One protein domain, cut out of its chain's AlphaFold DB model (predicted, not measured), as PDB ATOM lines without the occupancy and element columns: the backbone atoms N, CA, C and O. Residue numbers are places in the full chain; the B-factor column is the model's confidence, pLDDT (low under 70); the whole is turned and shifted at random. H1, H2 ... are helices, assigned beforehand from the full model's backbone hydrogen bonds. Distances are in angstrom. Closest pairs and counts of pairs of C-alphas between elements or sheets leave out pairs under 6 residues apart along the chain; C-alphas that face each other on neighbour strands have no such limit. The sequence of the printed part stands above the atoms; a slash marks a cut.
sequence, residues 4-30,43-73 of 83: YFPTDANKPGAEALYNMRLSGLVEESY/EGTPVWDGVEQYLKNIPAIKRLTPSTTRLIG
ATOM      1  N   TYR A   4     157.916 120.636  82.404       76.81
ATOM      2  CA  TYR A   4     156.470 120.674  82.227       76.81
ATOM      3  C   TYR A   4     155.926 119.261  82.382       76.81
ATOM      4  O   TYR A   4     156.331 118.357  81.659       76.81
ATOM      5  N   PHE A   5     155.030 119.077  83.341       77.06
ATOM      6  CA  PHE A   5     154.428 117.790  83.667       77.06
ATOM      7  C   PHE A   5     152.986 118.051  84.109       77.06
ATOM      8  O   PHE A   5     152.728 118.292  85.284       77.06
ATOM      9  N   PRO A   6     152.035 118.151  83.173       76.75
ATOM     10  CA  PRO A   6     150.647 118.330  83.539       76.75
ATOM     11  C   PRO A   6     150.121 117.076  84.236       76.75
ATOM     12  O   PRO A   6     150.411 115.953  83.817       76.75
ATOM     13  N   THR A   7     149.320 117.305  85.273       80.31
ATOM     14  CA  THR A   7     148.687 116.244  86.058       80.31
ATOM     15  C   THR A   7     147.177 116.323  85.884       80.31
ATOM     16  O   THR A   7     146.580 117.367  86.153       80.31
ATOM     17  N   ASP A   8     146.556 115.242  85.426       82.38
ATOM     18  CA  ASP A   8     145.100 115.117  85.337       82.38
ATOM     19  C   ASP A   8     144.532 114.651  86.677       82.38
ATOM     20  O   ASP A   8     144.759 113.518  87.099       82.38
ATOM     21  N   ALA A   9     143.796 115.536  87.350       80.00
ATOM     22  CA  ALA A   9     143.233 115.262  88.668       80.00
ATOM     23  C   ALA A   9     142.135 114.181  88.650       80.00
ATOM     24  O   ALA A   9     141.772 113.669  89.708       80.00
ATOM     25  N   ASN A  10     141.618 113.814  87.473       83.50
ATOM     26  CA  ASN A  10     140.566 112.806  87.334       83.50
ATOM     27  C   ASN A  10     141.108 111.390  87.111       83.50
ATOM     28  O   ASN A  10     140.321 110.445  87.016       83.50
ATOM     29  N   LYS A  11     142.432 111.223  86.998       83.38
ATOM     30  CA  LYS A  11     143.062 109.927  86.739       83.38
ATOM     31  C   LYS A  11     143.860 109.442  87.948       83.38
ATOM     32  O   LYS A  11     144.523 110.244  88.604       83.38
ATOM     33  N   PRO A  12     143.828 108.136  88.261       81.81
ATOM     34  CA  PRO A  12     144.582 107.595  89.379       81.81
ATOM     35  C   PRO A  12     146.056 107.354  89.018       81.81
ATOM     36  O   PRO A  12     146.399 106.934  87.913       81.81
ATOM     37  N   GLY A  13     146.937 107.540  90.003       76.56
ATOM     38  CA  GLY A  13     148.322 107.067  89.952       76.56
ATOM     39  C   GLY A  13     149.115 107.559  88.736       76.56
ATOM     40  O   GLY A  13     149.108 108.742  88.405       76.56
ATOM     41  N   ALA A  14     149.835 106.645  88.081       73.31
ATOM     42  CA  ALA A  14     150.712 106.972  86.956       73.31
ATOM     43  C   ALA A  14     149.958 107.509  85.723       73.31
ATOM     44  O   ALA A  14     150.546 108.244  84.934       73.31
ATOM     45  N   GLU A  15     148.665 107.201  85.575       77.88
ATOM     46  CA  GLU A  15     147.839 107.675  84.455       77.88
ATOM     47  C   GLU A  15     147.538 109.177  84.525       77.88
ATOM     48  O   GLU A  15     147.148 109.782  83.523       77.88
ATOM     49  N   ALA A  16     147.732 109.785  85.700       79.12
ATOM     50  CA  ALA A  16     147.590 111.218  85.900       79.12
ATOM     51  C   ALA A  16     148.712 112.021  85.230       79.12
ATOM     52  O   ALA A  16     148.502 113.186  84.900       79.12
ATOM     53  N   LEU A  17     149.895 111.429  85.024       76.06
ATOM     54  CA  LEU A  17     151.034 112.105  84.406       76.06
ATOM     55  C   LEU A  17     150.879 112.116  82.883       76.06
ATOM     56  O   LEU A  17     150.826 111.068  82.241       76.06
ATOM     57  N   TYR A  18     150.845 113.306  82.287       73.62
ATOM     58  CA  TYR A  18     150.612 113.466  80.853       73.62
ATOM     59  C   TYR A  18     151.704 114.316  80.188       73.62
ATOM     60  O   TYR A  18     152.180 115.271  80.783       73.62
ATOM     61  N   ASN A  19     152.095 113.998  78.944       77.69
ATOM     62  CA  ASN A  19     152.896 114.857  78.043       77.69
ATOM     63  C   ASN A  19     154.060 115.613  78.727       77.69
ATOM     64  O   ASN A  19     154.156 116.843  78.637       77.69
ATOM     65  N   MET A  20     154.920 114.877  79.440       80.44
ATOM     66  CA  MET A  20     156.087 115.443  80.119       80.44
ATOM     67  C   MET A  20     157.067 116.038  79.103       80.44
ATOM     68  O   MET A  20     157.387 115.405  78.097       80.44
ATOM     69  N   ARG A  21     157.555 117.254  79.368       83.31
ATOM     70  CA  ARG A  21     158.515 117.962  78.512       83.31
ATOM     71  C   ARG A  21     159.612 118.621  79.328       83.31
ATOM     72  O   ARG A  21     159.331 119.292  80.325       83.31
ATOM     73  N   LEU A  22     160.846 118.528  78.846       84.88
ATOM     74  CA  LEU A  22     161.985 119.264  79.382       84.88
ATOM     75  C   LEU A  22     162.340 120.401  78.427       84.88
ATOM     76  O   LEU A  22     162.713 120.178  77.283       84.88
ATOM     77  N   SER A  23     162.191 121.643  78.881       84.00
ATOM     78  CA  SER A  23     162.410 122.843  78.058       84.00
ATOM     79  C   SER A  23     161.639 122.816  76.722       84.00
ATOM     80  O   SER A  23     162.096 123.364  75.726       84.00
ATOM     81  N   GLY A  24     160.458 122.184  76.711       83.94
ATOM     82  CA  GLY A  24     159.593 122.035  75.533       83.94
ATOM     83  C   GLY A  24     159.832 120.771  74.699       83.94
ATOM     84  O   GLY A  24     158.974 120.437  73.876       83.94
ATOM     85  N   LEU A  25     160.929 120.052  74.949       85.62
ATOM     86  CA  LEU A  25     161.335 118.853  74.220       85.62
ATOM     87  C   LEU A  25     160.823 117.573  74.887       85.62
ATOM     88  O   LEU A  25     160.633 117.526  76.104       85.62
ATOM     89  N   VAL A  26     160.619 116.549  74.059       87.31
ATOM     90  CA  VAL A  26     160.380 115.164  74.470       87.31
ATOM     91  C   VAL A  26     161.588 114.359  74.005       87.31
ATOM     92  O   VAL A  26     161.851 114.290  72.808       87.31
ATOM     93  N   GLU A  27     162.318 113.778  74.947       85.00
ATOM     94  CA  GLU A  27     163.474 112.916  74.711       85.00
ATOM     95  C   GLU A  27     163.263 111.552  75.379       85.00
ATOM     96  O   GLU A  27     162.526 111.429  76.362       85.00
ATOM     97  N   GLU A  28     163.925 110.527  74.841       84.56
ATOM     98  CA  GLU A  28     163.872 109.154  75.361       84.56
ATOM     99  C   GLU A  28     164.680 108.980  76.653       84.56
ATOM    100  O   GLU A  28     164.386 108.104  77.463       84.56
ATOM    101  N   SER A  29     165.701 109.813  76.865       84.75
ATOM    102  CA  SER A  29     166.563 109.742  78.042       84.75
ATOM    103  C   SER A  29     166.976 111.132  78.503       84.75
ATOM    104  O   SER A  29     167.204 112.022  77.693       84.75
ATOM    105  N   TYR A  30     167.089 111.308  79.819       82.38
ATOM    106  CA  TYR A  30     167.497 112.569  80.429       82.38
ATOM    107  C   TYR A  30     168.603 112.326  81.445       82.38
ATOM    108  O   TYR A  30     168.542 111.387  82.244       82.38
ATOM    109  N   GLU A  43     177.823 107.204  94.102       73.12
ATOM    110  CA  GLU A  43     178.820 107.813  94.976       73.12
ATOM    111  C   GLU A  43     178.968 109.293  94.610       73.12
ATOM    112  O   GLU A  43     179.005 109.663  93.433       73.12
ATOM    113  N   GLY A  44     179.002 110.158  95.617       77.12
ATOM    114  CA  GLY A  44     179.056 111.590  95.384       77.12
ATOM    115  C   GLY A  44     179.136 112.389  96.669       77.12
ATOM    116  O   GLY A  44     178.823 111.906  97.759       77.12
ATOM    117  N   THR A  45     179.560 113.637  96.510       84.06
ATOM    118  CA  THR A  45     179.577 114.638  97.570       84.06
ATOM    119  C   THR A  45     178.170 114.812  98.147       84.06
ATOM    120  O   THR A  45     177.200 114.871  97.379       84.06
ATOM    121  N   PRO A  46     178.024 114.905  99.478       87.00
ATOM    122  CA  PRO A  46     176.746 115.222 100.086       87.00
ATOM    123  C   PRO A  46     176.114 116.482  99.499       87.00
ATOM    124  O   PRO A  46     176.797 117.444  99.145       87.00
ATOM    125  N   VAL A  47     174.781 116.497  99.410       88.94
ATOM    126  CA  VAL A  47     174.066 117.612  98.772       88.94
ATOM    127  C   VAL A  47     174.371 118.952  99.450       88.94
ATOM    128  O   VAL A  47     174.488 119.961  98.762       88.94
ATOM    129  N   TRP A  48     174.543 118.965 100.775       90.19
ATOM    130  CA  TRP A  48     174.832 120.182 101.534       90.19
ATOM    131  C   TRP A  48     176.211 120.757 101.202       90.19
ATOM    132  O   TRP A  48     176.313 121.967 101.039       90.19
ATOM    133  N   ASP A  49     177.225 119.916 100.997       92.75
ATOM    134  CA  ASP A  49     178.565 120.356 100.590       92.75
ATOM    135  C   ASP A  49     178.537 120.942  99.166       92.75
ATOM    136  O   ASP A  49     179.121 121.993  98.894       92.75
ATOM    137  N   GLY A  50     177.788 120.311  98.251       90.81
ATOM    138  CA  GLY A  50     177.599 120.827  96.892       90.81
ATOM    139  C   GLY A  50     176.860 122.170  96.861       90.81
ATOM    140  O   GLY A  50     177.240 123.081  96.120       90.81
ATOM    141  N   VAL A  51     175.822 122.317  97.691       91.31
ATOM    142  CA  VAL A  51     175.088 123.581  97.850       91.31
ATOM    143  C   VAL A  51     175.981 124.650  98.472       91.31
ATOM    144  O   VAL A  51     176.029 125.764  97.953       91.31
ATOM    145  N   GLU A  52     176.717 124.334  99.537       94.69
ATOM    146  CA  GLU A  52     177.638 125.268 100.187       94.69
ATOM    147  C   GLU A  52     178.677 125.799  99.194       94.69
ATOM    148  O   GLU A  52     178.857 127.014  99.067       94.69
ATOM    149  N   GLN A  53     179.332 124.902  98.453       94.62
ATOM    150  CA  GLN A  53     180.322 125.278  97.450       94.62
ATOM    151  C   GLN A  53     179.708 126.165  96.360       94.62
ATOM    152  O   GLN A  53     180.310 127.166  95.967       94.62
ATOM    153  N   TYR A  54     178.506 125.834  95.882       91.81
ATOM    154  CA  TYR A  54     177.800 126.657  94.903       91.81
ATOM    155  C   TYR A  54     177.524 128.065  95.442       91.81
ATOM    156  O   TYR A  54     177.836 129.045  94.766       91.81
ATOM    157  N   LEU A  55     176.994 128.172  96.664       92.69
ATOM    158  CA  LEU A  55     176.655 129.450  97.290       92.69
ATOM    159  C   LEU A  55     177.890 130.330  97.523       92.69
ATOM    160  O   LEU A  55     177.827 131.528  97.264       92.69
ATOM    161  N   LYS A  56     179.022 129.747  97.942       94.94
ATOM    162  CA  LYS A  56     180.298 130.473  98.101       94.94
ATOM    163  C   LYS A  56     180.847 131.022  96.780       94.94
ATOM    164  O   LYS A  56     181.553 132.024  96.787       94.94
ATOM    165  N   ASN A  57     180.530 130.370  95.661       95.56
ATOM    166  CA  ASN A  57     181.073 130.699  94.343       95.56
ATOM    167  C   ASN A  57     180.204 131.671  93.530       95.56
ATOM    168  O   ASN A  57     180.614 132.074  92.439       95.56
ATOM    169  N   ILE A  58     179.014 132.045  94.012       93.38
ATOM    170  CA  ILE A  58     178.141 132.994  93.315       93.38
ATOM    171  C   ILE A  58     178.105 134.352  94.030       93.38
ATOM    172  O   ILE A  58     177.992 134.408  95.249       93.38
ATOM    173  N   PRO A  59     178.150 135.475  93.290       89.25
ATOM    174  CA  PRO A  59     178.192 136.807  93.894       89.25
ATOM    175  C   PRO A  59     176.845 137.257  94.482       89.25
ATOM    176  O   PRO A  59     176.813 138.152  95.320       89.25
ATOM    177  N   ALA A  60     175.725 136.681  94.027       90.94
ATOM    178  CA  ALA A  60     174.386 136.997  94.520       90.94
ATOM    179  C   ALA A  60     173.376 135.890  94.180       90.94
ATOM    180  O   ALA A  60     173.448 135.268  93.115       90.94
ATOM    181  N   ILE A  61     172.379 135.707  95.052       87.31
ATOM    182  CA  ILE A  61     171.251 134.798  94.816       87.31
ATOM    183  C   ILE A  61     170.256 135.456  93.857       87.31
ATOM    184  O   ILE A  61     169.693 136.513  94.146       87.31
ATOM    185  N   LYS A  62     170.003 134.816  92.712       84.06
ATOM    186  CA  LYS A  62     168.966 135.253  91.769       84.06
ATOM    187  C   LYS A  62     167.604 134.746  92.233       84.06
ATOM    188  O   LYS A  62     167.476 133.581  92.601       84.06
ATOM    189  N   ARG A  63     166.567 135.589  92.146       80.81
ATOM    190  CA  ARG A  63     165.181 135.114  92.274       80.81
ATOM    191  C   ARG A  63     164.872 134.217  91.080       80.81
ATOM    192  O   ARG A  63     164.923 134.669  89.938       80.81
ATOM    193  N   LEU A  64     164.592 132.949  91.346       78.88
ATOM    194  CA  LEU A  64     164.165 131.992  90.336       78.88
ATOM    195  C   LEU A  64     162.645 131.873  90.397       78.88
ATOM    196  O   LEU A  64     162.088 131.675  91.471       78.88
ATOM    197  N   THR A  65     161.981 131.967  89.247       75.88
ATOM    198  CA  THR A  65     160.570 131.593  89.124       75.88
ATOM    199  C   THR A  65     160.490 130.069  89.045       75.88
ATOM    200  O   THR A  65     161.037 129.500  88.089       75.88
ATOM    201  N   PRO A  66     159.859 129.380  90.013       71.25
ATOM    202  CA  PRO A  66     159.758 127.927  89.962       71.25
ATOM    203  C   PRO A  66     158.904 127.480  88.774       71.25
ATOM    204  O   PRO A  66     158.070 128.227  88.262       71.25
ATOM    205  N   SER A  67     159.107 126.241  88.320       68.12
ATOM    206  CA  SER A  67     158.174 125.638  87.364       68.12
ATOM    207  C   SER A  67     156.888 125.299  88.112       68.12
ATOM    208  O   SER A  67     156.907 124.473  89.018       68.12
ATOM    209  N   THR A  68     155.788 125.955  87.755       66.81
ATOM    210  CA  THR A  68     154.470 125.679  88.329       66.81
ATOM    211  C   THR A  68     153.830 124.513  87.589       66.81
ATOM    212  O   THR A  68     153.653 124.571  86.368       66.81
ATOM    213  N   THR A  69     153.470 123.460  88.316       70.31
ATOM    214  CA  THR A  69     152.703 122.341  87.762       70.31
ATOM    215  C   THR A  69     151.362 122.847  87.238       70.31
ATOM    216  O   THR A  69     150.727 123.700  87.859       70.31
ATOM    217  N   ARG A  70     150.918 122.330  86.089       73.19
ATOM    218  CA  ARG A  70     149.570 122.588  85.575       73.19
ATOM    219  C   ARG A  70     148.661 121.421  85.931       73.19
ATOM    220  O   ARG A  70     148.909 120.305  85.483       73.19
ATOM    221  N   LEU A  71     147.593 121.692  86.671       73.19
ATOM    222  CA  LEU A  71     146.525 120.726  86.903       73.19
ATOM    223  C   LEU A  71     145.496 120.802  85.768       73.19
ATOM    224  O   LEU A  71     145.021 121.882  85.410       73.19
ATOM    225  N   ILE A  72     145.187 119.654  85.172       75.94
ATOM    226  CA  ILE A  72     144.100 119.497  84.200       75.94
ATOM    227  C   ILE A  72     142.835 119.118  84.978       75.94
ATOM    228  O   ILE A  72     142.892 118.294  85.889       75.94
ATOM    229  N   GLY A  73     141.699 119.728  84.626       71.06
ATOM    230  CA  GLY A  73     140.406 119.451  85.267       71.06
ATOM    231  C   GLY A  73     140.159 120.197  86.583       71.06
ATOM    232  O   GLY A  73     139.180 119.904  87.255       71.06
TER     233      GLY A  73
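Overview. This is residues 4 to 30 and 43 to 73 of the 83 residues of an uncharacterized protein of Betaproteobacteria bacterium (UniProt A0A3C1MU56). This model has little regular structure: a small body of loops with the short helix H1, and an arm, residues 43 to 66 with H2, that sticks out from it. After the arm the last residues come back to the body, where residues 71 to 72 pair with residues 7 to 8, parallel. The 58 printed residues have two named helices, H1 then H2, and no named strand; the class is all helix, with 15 residues in named elements. The whole is extended, radius of gyration of the C-alphas 17.0 A, spans 44 by 30 by 22 A.

Arrangement. H1, residues 13 to 16, and H2, residues 47 to 57, are apart. H1 is too short for an O i to N i+4 pair, but its 1 O i to N i+3 pair is within hydrogen-bond range; in H2 every O i to N i+4 pair is.

Along the chain. H1 begins at C-alpha 13 (148.322, 107.067, 89.952) and is 5.8 A long. H2, 15.5 A long, ends at C-alpha 57 (181.073, 130.699, 94.343).

Size, cuts and confidence. Residues 31 to 42 are not printed; C-alphas 30 and 43 are 19.0 A apart across this cut. Residues 67 to 68 are under pLDDT 70.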